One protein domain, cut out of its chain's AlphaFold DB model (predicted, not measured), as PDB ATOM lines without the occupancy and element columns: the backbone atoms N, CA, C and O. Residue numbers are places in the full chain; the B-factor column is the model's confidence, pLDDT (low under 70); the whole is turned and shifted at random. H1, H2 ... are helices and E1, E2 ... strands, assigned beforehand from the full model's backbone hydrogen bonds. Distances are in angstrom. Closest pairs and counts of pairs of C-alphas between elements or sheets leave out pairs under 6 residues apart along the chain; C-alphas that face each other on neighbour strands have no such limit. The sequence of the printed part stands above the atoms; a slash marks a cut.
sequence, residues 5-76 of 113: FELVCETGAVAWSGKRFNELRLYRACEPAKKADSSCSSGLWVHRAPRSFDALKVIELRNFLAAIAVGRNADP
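What this domain is: This is residues 5 to 76 of the 113 residues of an uncharacterized protein of Mesorhizobium sp (UniProt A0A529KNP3). A small antiparallel sheet of four strands, E1 to E4, forms one part of an extended model, and a single helix, H1, lies well away from it beyond one end of the strands. At the other end the long loop between E3 and E4 reaches outward, and its residues 32 to 38 stick out free; after H1, residues 70 to 76 fold back. The printed part has 72 residues with four named strands and then one named helix, in the order E1, E2, E3, E4, H1. The sheet's order is E1, E2, E3, E4, antiparallel throughout, and the class is mixed, helices and strands. The whole is extended, a rod spanning 55 by 26 by 20 A, with a radius of gyration of the C-alphas of 18.1 A.

Where its parts are: E1 is residues 5 to 9 and begins at C-alpha 5, (39.487, -2.934, 82.667). E2, residues 12 to 17, is 17.5 A from first to last C-alpha, and E3, residues 23 to 28, is 16.4 A. E4 is residues 44 to 47, 9.0 A long. H1, residues 54 to 69, is 23.2 A long; it runs from C-alpha 54 at (46.192, -4.181, 101.514) to C-alpha 69 at (64.580, -17.763, 97.698).

How they stand to each other: The strands form a meander, each the antiparallel neighbour of the one before. The hairpin of E1 and E2 has an angle of 178 degrees between directions; N 7 and O 14 are within hydrogen-bond range at 2.8 A. In the hairpin of E2 and E3, at 166 degrees, N 25 and O 15 are 2.8 A apart, and C-alphas 12 and 28 face each other at 4.1 A. In the hairpin of E3 and E4, at 159 degrees, N 44 and O 26 are 3.0 A apart. E1 and E4 are the edge strands, and they are apart. H1 is not on the sheet, with 0 pairs of C-alphas within 10 A, and it is apart from E1, E2 and E3. In H1 every O i to N i+4 pair is within hydrogen-bond range.

The domain as a whole: The two C-alphas farthest apart are those of Lys 35 and Gly 71, at 55.2 A. The printed part has no cut. The links E1 to E2 and E2 to E3 are tight, the link E4 to H1 is short with 6 residues, and the link E3 to E4 is long with 15. Residues 32 to 38 stand free, and so do residues 54 to 59, which belong to H1. The mean pLDDT of the printed part is 78.6; residues 30 to 50 are under 70.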
ATOM      1  N   PHE A   5      39.236  -2.503  84.033       95.50
ATOM      2  CA  PHE A   5      39.487  -2.934  82.667       95.50
ATOM      3  C   PHE A   5      38.291  -3.716  82.143       95.50
ATOM      4  O   PHE A   5      37.508  -4.280  82.914       95.50
ATOM      5  N   GLU A   6      38.199  -3.772  80.824       95.50
ATOM      6  CA  GLU A   6      37.302  -4.642  80.084       95.50
ATOM      7  C   GLU A   6      38.087  -5.258  78.930       95.50
ATOM      8  O   GLU A   6      38.805  -4.566  78.212       95.50
ATOM      9  N   LEU A   7      37.978  -6.572  78.790       94.31
ATOM     10  CA  LEU A   7      38.555  -7.341  77.703       94.31
ATOM     11  C   LEU A   7      37.407  -7.985  76.933       94.31
ATOM     12  O   LEU A   7      36.701  -8.830  77.483       94.31
ATOM     13  N   VAL A   8      37.234  -7.583  75.676       93.88
ATOM     14  CA  VAL A   8      36.238  -8.148  74.762       93.88
ATOM     15  C   VAL A   8      36.949  -9.083  73.791       93.88
ATOM     16  O   VAL A   8      37.885  -8.681  73.105       93.88
ATOM     17  N   CYS A   9      36.494 -10.328  73.747       90.38
ATOM     18  CA  CYS A   9      37.014 -11.395  72.904       90.38
ATOM     19  C   CYS A   9      35.895 -11.957  72.016       90.38
ATOM     20  O   CYS A   9      34.709 -11.739  72.264       90.38
ATOM     21  N   GLU A  10      36.265 -12.759  71.019       90.06
ATOM     22  CA  GLU A  10      35.314 -13.385  70.086       90.06
ATOM     23  C   GLU A  10      34.229 -14.215  70.795       90.06
ATOM     24  O   GLU A  10      33.070 -14.220  70.389       90.06
ATOM     25  N   THR A  11      34.587 -14.891  71.891       88.25
ATOM     26  CA  THR A  11      33.701 -15.822  72.605       88.25
ATOM     27  C   THR A  11      33.098 -15.242  73.886       88.25
ATOM     28  O   THR A  11      32.463 -15.969  74.656       88.25
ATOM     29  N   GLY A  12      33.316 -13.962  74.190       88.38
ATOM     30  CA  GLY A  12      32.847 -13.374  75.442       88.38
ATOM     31  C   GLY A  12      33.644 -12.162  75.901       88.38
ATOM     32  O   GLY A  12      34.490 -11.648  75.183       88.38
ATOM     33  N   ALA A  13      33.383 -11.712  77.125       89.88
ATOM     34  CA  ALA A  13      34.064 -10.561  77.704       89.88
ATOM     35  C   ALA A  13      34.351 -10.754  79.197       89.88
ATOM     36  O   ALA A  13      33.611 -11.443  79.904       89.88
ATOM     37  N   VAL A  14      35.417 -10.121  79.683       91.44
ATOM     38  CA  VAL A  14      35.792 -10.077  81.099       91.44
ATOM     39  C   VAL A  14      35.961  -8.625  81.518       91.44
ATOM     40  O   VAL A  14      36.722  -7.895  80.896       91.44
ATOM     41  N   ALA A  15      35.300  -8.214  82.597       91.69
ATOM     42  CA  ALA A  15      35.412  -6.859  83.125       91.69
ATOM     43  C   ALA A  15      35.617  -6.848  84.640       91.69
ATOM     44  O   ALA A  15      35.046  -7.655  85.378       91.69
ATOM     45  N   TRP A  16      36.399  -5.885  85.115       91.81
ATOM     46  CA  TRP A  16      36.680  -5.685  86.532       91.81
ATOM     47  C   TRP A  16      36.742  -4.195  86.874       91.81
ATOM     48  O   TRP A  16      37.172  -3.370  86.069       91.81
ATOM     49  N   SER A  17      36.328  -3.841  88.093       90.69
ATOM     50  CA  SER A  17      36.387  -2.469  88.599       90.69
ATOM     51  C   SER A  17      36.903  -2.432  90.031       90.69
ATOM     52  O   SER A  17      36.352  -3.073  90.921       90.69
ATOM     53  N   GLY A  18      37.870  -1.560  90.292       88.94
ATOM     54  CA  GLY A  18      38.400  -1.281  91.621       88.94
ATOM     55  C   GLY A  18      37.401  -0.634  92.589       88.94
ATOM     56  O   GLY A  18      37.706  -0.535  93.779       88.94
ATOM     57  N   LYS A  19      36.216  -0.198  92.128       87.69
ATOM     58  CA  LYS A  19      35.085   0.190  93.003       87.69
ATOM     59  C   LYS A  19      34.369  -1.039  93.576       87.69
ATOM     60  O   LYS A  19      33.880  -0.990  94.698       87.69
ATOM     61  N   ARG A  20      34.359  -2.150  92.834       86.19
ATOM     62  CA  ARG A  20      33.835  -3.462  93.245       86.19
ATOM     63  C   ARG A  20      34.976  -4.487  93.203       86.19
ATOM     64  O   ARG A  20      34.937  -5.459  92.466       86.19
ATOM     65  N   PHE A  21      36.014  -4.223  94.001       84.31
ATOM     66  CA  PHE A  21      37.308  -4.920  93.978       84.31
ATOM     67  C   PHE A  21      37.208  -6.455  94.013       84.31
ATOM     68  O   PHE A  21      37.972  -7.149  93.345       84.31
ATOM     69  N   ASN A  22      36.244  -6.975  94.774       85.56
ATOM     70  CA  ASN A  22      36.042  -8.406  94.999       85.56
ATOM     71  C   ASN A  22      35.169  -9.085  93.934       85.56
ATOM     72  O   ASN A  22      34.651 -10.178  94.172       85.56
ATOM     73  N   GLU A  23      34.976  -8.444  92.783       87.19
ATOM     74  CA  GLU A  23      34.081  -8.926  91.744       87.19
ATOM     75  C   GLU A  23      34.721  -8.898  90.365       87.19
ATOM     76  O   GLU A  23      35.171  -7.858  89.884       87.19
ATOM     77  N   LEU A  24      34.668 -10.045  89.697       87.88
ATOM     78  CA  LEU A  24      34.990 -10.182  88.286       87.88
ATOM     79  C   LEU A  24      33.703 -10.496  87.523       87.88
ATOM     80  O   LEU A  24      32.970 -11.413  87.904       87.88
ATOM     81  N   ARG A  25      33.432  -9.737  86.460       85.50
ATOM     82  CA  ARG A  25      32.277  -9.945  85.582       85.50
ATOM     83  C   ARG A  25      32.719 -10.748  84.372       85.50
ATOM     84  O   ARG A  25      33.653 -10.344  83.683       85.50
ATOM     85  N   LEU A  26      32.035 -11.857  84.113       86.44
ATOM     86  CA  LEU A  26      32.272 -12.706  82.951       86.44
ATOM     87  C   LEU A  26      31.010 -12.790  82.090       86.44
ATOM     88  O   LEU A  26      29.946 -13.185  82.567       86.44
ATOM     89  N   TYR A  27      31.165 -12.478  80.811       81.75
ATOM     90  CA  TYR A  27      30.189 -12.713  79.757       81.75
ATOM     91  C   TYR A  27      30.713 -13.803  78.816       81.75
ATOM     92  O   TYR A  27      31.892 -13.809  78.466       81.75
ATOM     93  N   ARG A  28      29.841 -14.719  78.390       82.62
ATOM     94  CA  ARG A  28      30.141 -15.723  77.360       82.62
ATOM     95  C   ARG A  28      29.140 -15.572  76.225       82.62
ATOM     96  O   ARG A  28      27.936 -15.564  76.481       82.62
ATOM     97  N   ALA A  29      29.645 -15.457  75.003       74.19
ATOM     98  CA  ALA A  29      28.822 -15.484  73.806       74.19
ATOM     99  C   ALA A  29      28.289 -16.911  73.603       74.19
ATOM    100  O   ALA A  29      29.031 -17.883  73.743       74.19
ATOM    101  N   CYS A  30      26.996 -17.044  73.317       66.00
ATOM    102  CA  CYS A  30      26.389 -18.330  72.978       66.00
ATOM    103  C   CYS A  30      26.549 -18.588  71.469       66.00
ATOM    104  O   CYS A  30      26.383 -17.667  70.669       66.00
ATOM    105  N   GLU A  31      26.815 -19.836  71.072       53.00
ATOM    106  CA  GLU A  31      26.629 -20.273  69.681       53.00
ATOM    107  C   GLU A  31      25.145 -20.144  69.272       53.00
ATOM    108  O   GLU A  31      24.263 -20.255  70.134       53.00
ATOM    109  N   PRO A  32      24.820 -19.936  67.979       47.94
ATOM    110  CA  PRO A  32      23.436 -19.965  67.522       47.94
ATOM    111  C   PRO A  32      22.825 -21.343  67.820       47.94
ATOM    112  O   PRO A  32      23.262 -22.376  67.312       47.94
ATOM    113  N   ALA A  33      21.816 -21.339  68.690       44.25
ATOM    114  CA  ALA A  33      21.241 -22.514  69.324       44.25
ATOM    115  C   ALA A  33      20.786 -23.592  68.323       44.25
ATOM    116  O   ALA A  33      19.808 -23.416  67.594       44.25
ATOM    117  N   LYS A  34      21.399 -24.779  68.381       39.66
ATOM    118  CA  LYS A  34      20.711 -26.020  68.013       39.66
ATOM    119  C   LYS A  34      20.099 -26.618  69.277       39.66
ATOM    120  O   LYS A  34      20.778 -27.319  70.006       39.66
ATOM    121  N   LYS A  35      18.799 -26.356  69.455       37.78
ATOM    122  CA  LYS A  35      17.868 -26.991  70.408       37.78
ATOM    123  C   LYS A  35      18.197 -26.835  71.904       37.78
ATOM    124  O   LYS A  35      19.101 -27.470  72.412       37.78
ATOM    125  N   ALA A  36      17.340 -26.033  72.542       48.19
ATOM    126  CA  ALA A  36      16.737 -26.168  73.873       48.19
ATOM    127  C   ALA A  36      17.593 -26.639  75.071       48.19
ATOM    128  O   ALA A  36      18.228 -27.685  75.050       48.19
ATOM    129  N   ASP A  37      17.426 -25.887  76.161       42.31
ATOM    130  CA  ASP A  37      17.789 -26.194  77.550       42.31
ATOM    131  C   ASP A  37      19.252 -26.021  77.960       42.31
ATOM    132  O   ASP A  37      19.984 -26.970  78.220       42.31
ATOM    133  N   SER A  38      19.667 -24.763  78.129       39.44
ATOM    134  CA  SER A  38      20.318 -24.272  79.360       39.44
ATOM    135  C   SER A  38      20.628 -22.780  79.223       39.44
ATOM    136  O   SER A  38      20.992 -22.295  78.157       39.44
ATOM    137  N   SER A  39      20.400 -22.041  80.306       42.47
ATOM    138  CA  SER A  39      20.429 -20.580  80.434       42.47
ATOM    139  C   SER A  39      21.551 -19.882  79.650       42.47
ATOM    140  O   SER A  39      22.667 -19.705  80.143       42.47
ATOM    141  N   CYS A  40      21.237 -19.416  78.445       42.84
ATOM    142  CA  CYS A  40      22.020 -18.376  77.804       42.84
ATOM    143  C   CYS A  40      21.728 -17.060  78.549       42.84
ATOM    144  O   CYS A  40      20.571 -16.680  78.730       42.84
ATOM    145  N   SER A  41      22.790 -16.391  78.999       47.03
ATOM    146  CA  SER A  41      22.819 -15.182  79.838       47.03
ATOM    147  C   SER A  41      22.532 -15.366  81.339       47.03
ATOM    148  O   SER A  41      21.408 -15.451  81.817       47.03
ATOM    149  N   SER A  42      23.595 -15.295  82.130       44.88
ATOM    150  CA  SER A  42      23.680 -14.277  83.178       44.88
ATOM    151  C   SER A  42      25.161 -14.041  83.448       44.88
ATOM    152  O   SER A  42      25.948 -14.988  83.435       44.88
ATOM    153  N   GLY A  43      25.571 -12.778  83.580       49.81
ATOM    154  CA  GLY A  43      26.955 -12.452  83.910       49.81
ATOM    155  C   GLY A  43      27.371 -13.246  85.145       49.81
ATOM    156  O   GLY A  43      26.748 -13.112  86.197       49.81
ATOM    157  N   LEU A  44      28.375 -14.112  85.006       53.38
ATOM    158  CA  LEU A  44      28.849 -14.894  86.136       53.38
ATOM    159  C   LEU A  44      29.660 -13.954  87.024       53.38
ATOM    160  O   LEU A  44      30.700 -13.438  86.610       53.38
ATOM    161  N   TRP A  45      29.168 -13.736  88.239       55.16
ATOM    162  CA  TRP A  45      29.888 -13.014  89.275       55.16
ATOM    163  C   TRP A  45      30.790 -14.003  89.999       55.16
ATOM    164  O   TRP A  45      30.325 -14.823  90.792       55.16
ATOM    165  N   VAL A  46      32.092 -13.941  89.732       60.81
ATOM    166  CA  VAL A  46      33.046 -14.697  90.544       60.81
ATOM    167  C   VAL A  46      33.297 -13.891  91.812       60.81
ATOM    168  O   VAL A  46      34.142 -12.997  91.843       60.81
ATOM    169  N   HIS A  47      32.528 -14.194  92.855       54.22
ATOM    170  CA  HIS A  47      32.761 -13.664  94.191       54.22
ATOM    171  C   HIS A  47      33.811 -14.514  94.898       54.22
ATOM    172  O   HIS A  47      33.637 -15.716  95.103       54.22
ATOM    173  N   ARG A  48      34.912 -13.881  95.297       58.53
ATOM    174  CA  ARG A  48      35.880 -14.483  96.219       58.53
ATOM    175  C   ARG A  48      35.653 -13.908  97.616       58.53
ATOM    176  O   ARG A  48      35.098 -12.820  97.746       58.53
ATOM    177  N   ALA A  49      36.095 -14.631  98.648       60.69
ATOM    178  CA  ALA A  49      36.099 -14.115 100.018       60.69
ATOM    179  C   ALA A  49      36.691 -12.691 100.044       60.69
ATOM    180  O   ALA A  49      37.681 -12.458  99.336       60.69
ATOM    181  N   PRO A  50      36.095 -11.754 100.803       62.66
ATOM    182  CA  PRO A  50      36.453 -10.345 100.739       62.66
ATOM    183  C   PRO A  50      37.943 -10.164 101.020       62.66
ATOM    184  O   PRO A  50      38.445 -10.552 102.074       62.66
ATOM    185  N   ARG A  51      38.658  -9.580 100.060       73.62
ATOM    186  CA  ARG A  51      40.037  -9.130 100.229       73.62
ATOM    187  C   ARG A  51      40.047  -7.612 100.266       73.62
ATOM    188  O   ARG A  51      39.347  -6.957  99.491       73.62
ATOM    189  N   SER A  52      40.825  -7.062 101.188       81.44
ATOM    190  CA  SER A  52      41.164  -5.645 101.170       81.44
ATOM    191  C   SER A  52      42.205  -5.380 100.083       81.44
ATOM    192  O   SER A  52      42.897  -6.291  99.622       81.44
ATOM    193  N   PHE A  53      42.342  -4.115  99.701       82.00
ATOM    194  CA  PHE A  53      43.440  -3.668  98.852       82.00
ATOM    195  C   PHE A  53      44.806  -4.017  99.469       82.00
ATOM    196  O   PHE A  53      45.686  -4.516  98.773       82.00
ATOM    197  N   ASP A  54      44.949  -3.879 100.789       86.25
ATOM    198  CA  ASP A  54      46.192  -4.181 101.514       86.25
ATOM    199  C   ASP A  54      46.603  -5.654 101.407       86.25
ATOM    200  O   ASP A  54      47.791  -5.981 101.400       86.25
ATOM    201  N   ALA A  55      45.638  -6.564 101.237       88.38
ATOM    202  CA  ALA A  55      45.938  -7.972 101.009       88.38
ATOM    203  C   ALA A  55      46.712  -8.202  99.697       88.38
ATOM    204  O   ALA A  55      47.427  -9.199  99.592       88.38
ATOM    205  N   LEU A  56      46.627  -7.295  98.713       88.38
ATOM    206  CA  LEU A  56      47.473  -7.361  97.518       88.38
ATOM    207  C   LEU A  56      48.950  -7.181  97.861       88.38
ATOM    208  O   LEU A  56      49.775  -7.902  97.310       88.38
ATOM    209  N   LYS A  57      49.283  -6.298  98.810       90.44
ATOM    210  CA  LYS A  57      50.672  -6.071  99.238       90.44
ATOM    211  C   LYS A  57      51.265  -7.279  99.945       90.44
ATOM    212  O   LYS A  57      52.433  -7.595  99.747       90.44
ATOM    213  N   VAL A  58      50.443  -8.023 100.682       93.50
ATOM    214  CA  VAL A  58      50.859  -9.303 101.273       93.50
ATOM    215  C   VAL A  58      51.166 -10.341 100.186       93.50
ATOM    216  O   VAL A  58      52.170 -11.048 100.273       93.50
ATOM    217  N   ILE A  59      50.327 -10.433  99.149       91.31
ATOM    218  CA  ILE A  59      50.542 -11.357  98.022       91.31
ATOM    219  C   ILE A  59      51.797 -10.968  97.228       91.31
ATOM    220  O   ILE A  59      52.612 -11.837  96.923       91.31
ATOM    221  N   GLU A  60      51.963  -9.679  96.934       93.81
ATOM    222  CA  GLU A  60      53.116  -9.118  96.223       93.81
ATOM    223  C   GLU A  60      54.421  -9.418  96.971       93.81
ATOM    224  O   GLU A  60      55.334 -10.018  96.402       93.81
ATOM    225  N   LEU A  61      54.474  -9.125  98.275       95.06
ATOM    226  CA  LEU A  61      55.652  -9.394  99.099       95.06
ATOM    227  C   LEU A  61      55.965 -10.892  99.185       95.06
ATOM    228  O   LEU A  61      57.124 -11.288  99.077       95.06
ATOM    229  N   ARG A  62      54.944 -11.747  99.333       95.69
ATOM    230  CA  ARG A  62      55.131 -13.205  99.309       95.69
ATOM    231  C   ARG A  62      55.773 -13.661  97.997       95.69
ATOM    232  O   ARG A  62      56.683 -14.487  98.030       95.69
ATOM    233  N   ASN A  63      55.295 -13.161  96.859       95.19
ATOM    234  CA  ASN A  63      55.827 -13.537  95.550       95.19
ATOM    235  C   ASN A  63      57.269 -13.046  95.369       95.19
ATOM    236  O   ASN A  63      58.106 -13.804  94.879       95.19
ATOM    237  N   PHE A  64      57.569 -11.832  95.831       96.69
ATOM    238  CA  PHE A  64      58.916 -11.266  95.815       96.69
ATOM    239  C   PHE A  64      59.905 -12.096  96.646       96.69
ATOM    240  O   PHE A  64      60.939 -12.528  96.137       96.69
ATOM    241  N   LEU A  65      59.554 -12.416  97.896       97.56
ATOM    242  CA  LEU A  65      60.387 -13.246  98.774       97.56
ATOM    243  C   LEU A  65      60.587 -14.663  98.216       97.56
ATOM    244  O   LEU A  65      61.686 -15.210  98.289       97.56
ATOM    245  N   ALA A  66      59.549 -15.253  97.615       96.75
ATOM    246  CA  ALA A  66      59.655 -16.559  96.971       96.75
ATOM    247  C   ALA A  66      60.589 -16.540  95.750       96.75
ATOM    248  O   ALA A  66      61.261 -17.534  95.483       96.75
ATOM    249  N   ALA A  67      60.639 -15.433  95.006       97.31
ATOM    250  CA  ALA A  67      61.549 -15.270  93.877       97.31
ATOM    251  C   ALA A  67      63.013 -15.159  94.341       97.31
ATOM    252  O   ALA A  67      63.869 -15.865  93.806       97.31
ATOM    253  N   ILE A  68      63.266 -14.386  95.406       97.38
ATOM    254  CA  ILE A  68      64.584 -14.292  96.059       97.38
ATOM    255  C   ILE A  68      65.074 -15.676  96.493       97.38
ATOM    256  O   ILE A  68      66.207 -16.049  96.198       97.38
ATOM    257  N   ALA A  69      64.213 -16.458  97.151       98.19
ATOM    258  CA  ALA A  69      64.580 -17.763  97.698       98.19
ATOM    259  C   ALA A  69      65.061 -18.775  96.640       98.19
ATOM    260  O   ALA A  69      65.824 -19.678  96.968       98.19
ATOM    261  N   VAL A  70      64.629 -18.632  95.382       97.50
ATOM    262  CA  VAL A  70      65.025 -19.517  94.270       97.50
ATOM    263  C   VAL A  70      65.947 -18.831  93.255       97.50
ATOM    264  O   VAL A  70      66.207 -19.397  92.197       97.50
ATOM    265  N   GLY A  71      66.433 -17.620  93.553       96.94
ATOM    266  CA  GLY A  71      67.372 -16.889  92.699       96.94
ATOM    267  C   GLY A  71      66.801 -16.459  91.344       96.94
ATOM    268  O   GLY A  71      67.528 -16.458  90.354       96.94
ATOM    269  N   ARG A  72      65.508 -16.116  91.275       96.06
ATOM    270  CA  ARG A  72      64.848 -15.636  90.044       96.06
ATOM    271  C   ARG A  72      64.258 -14.238  90.223       96.06
ATOM    272  O   ARG A  72      63.995 -13.816  91.346       96.06
ATOM    273  N   ASN A  73      63.960 -13.563  89.114       92.94
ATOM    274  CA  ASN A  73      63.192 -12.317  89.142       92.94
ATOM    275  C   ASN A  73      61.734 -12.584  89.558       92.94
ATOM    276  O   ASN A  73      61.140 -13.599  89.181       92.94
ATOM    277  N   ALA A  74      61.160 -11.673  90.342       93.62
ATOM    278  CA  ALA A  74      59.723 -11.645  90.601       93.62
ATOM    279  C   ALA A  74      59.003 -10.981  89.422       93.62
ATOM    280  O   ALA A  74      59.565 -10.087  88.810       93.62
ATOM    281  N   ASP A  75      57.771 -11.386  89.128       89.56
ATOM    282  CA  ASP A  75      56.934 -10.728  88.122       89.56
ATOM    283  C   ASP A  75      55.881  -9.837  88.816       89.56
ATOM    284  O   ASP A  75      55.236 -10.321  89.760       89.56
ATOM    285  N   PRO A  76      55.690  -8.570  88.398       92.31
ATOM    286  CA  PRO A  76      56.483  -7.833  87.401       92.31
ATOM    287  C   PRO A  76      57.881  -7.435  87.915       92.31
ATOM    288  O   PRO A  76      58.047  -7.133  89.099       92.31
TER     289      PRO A  76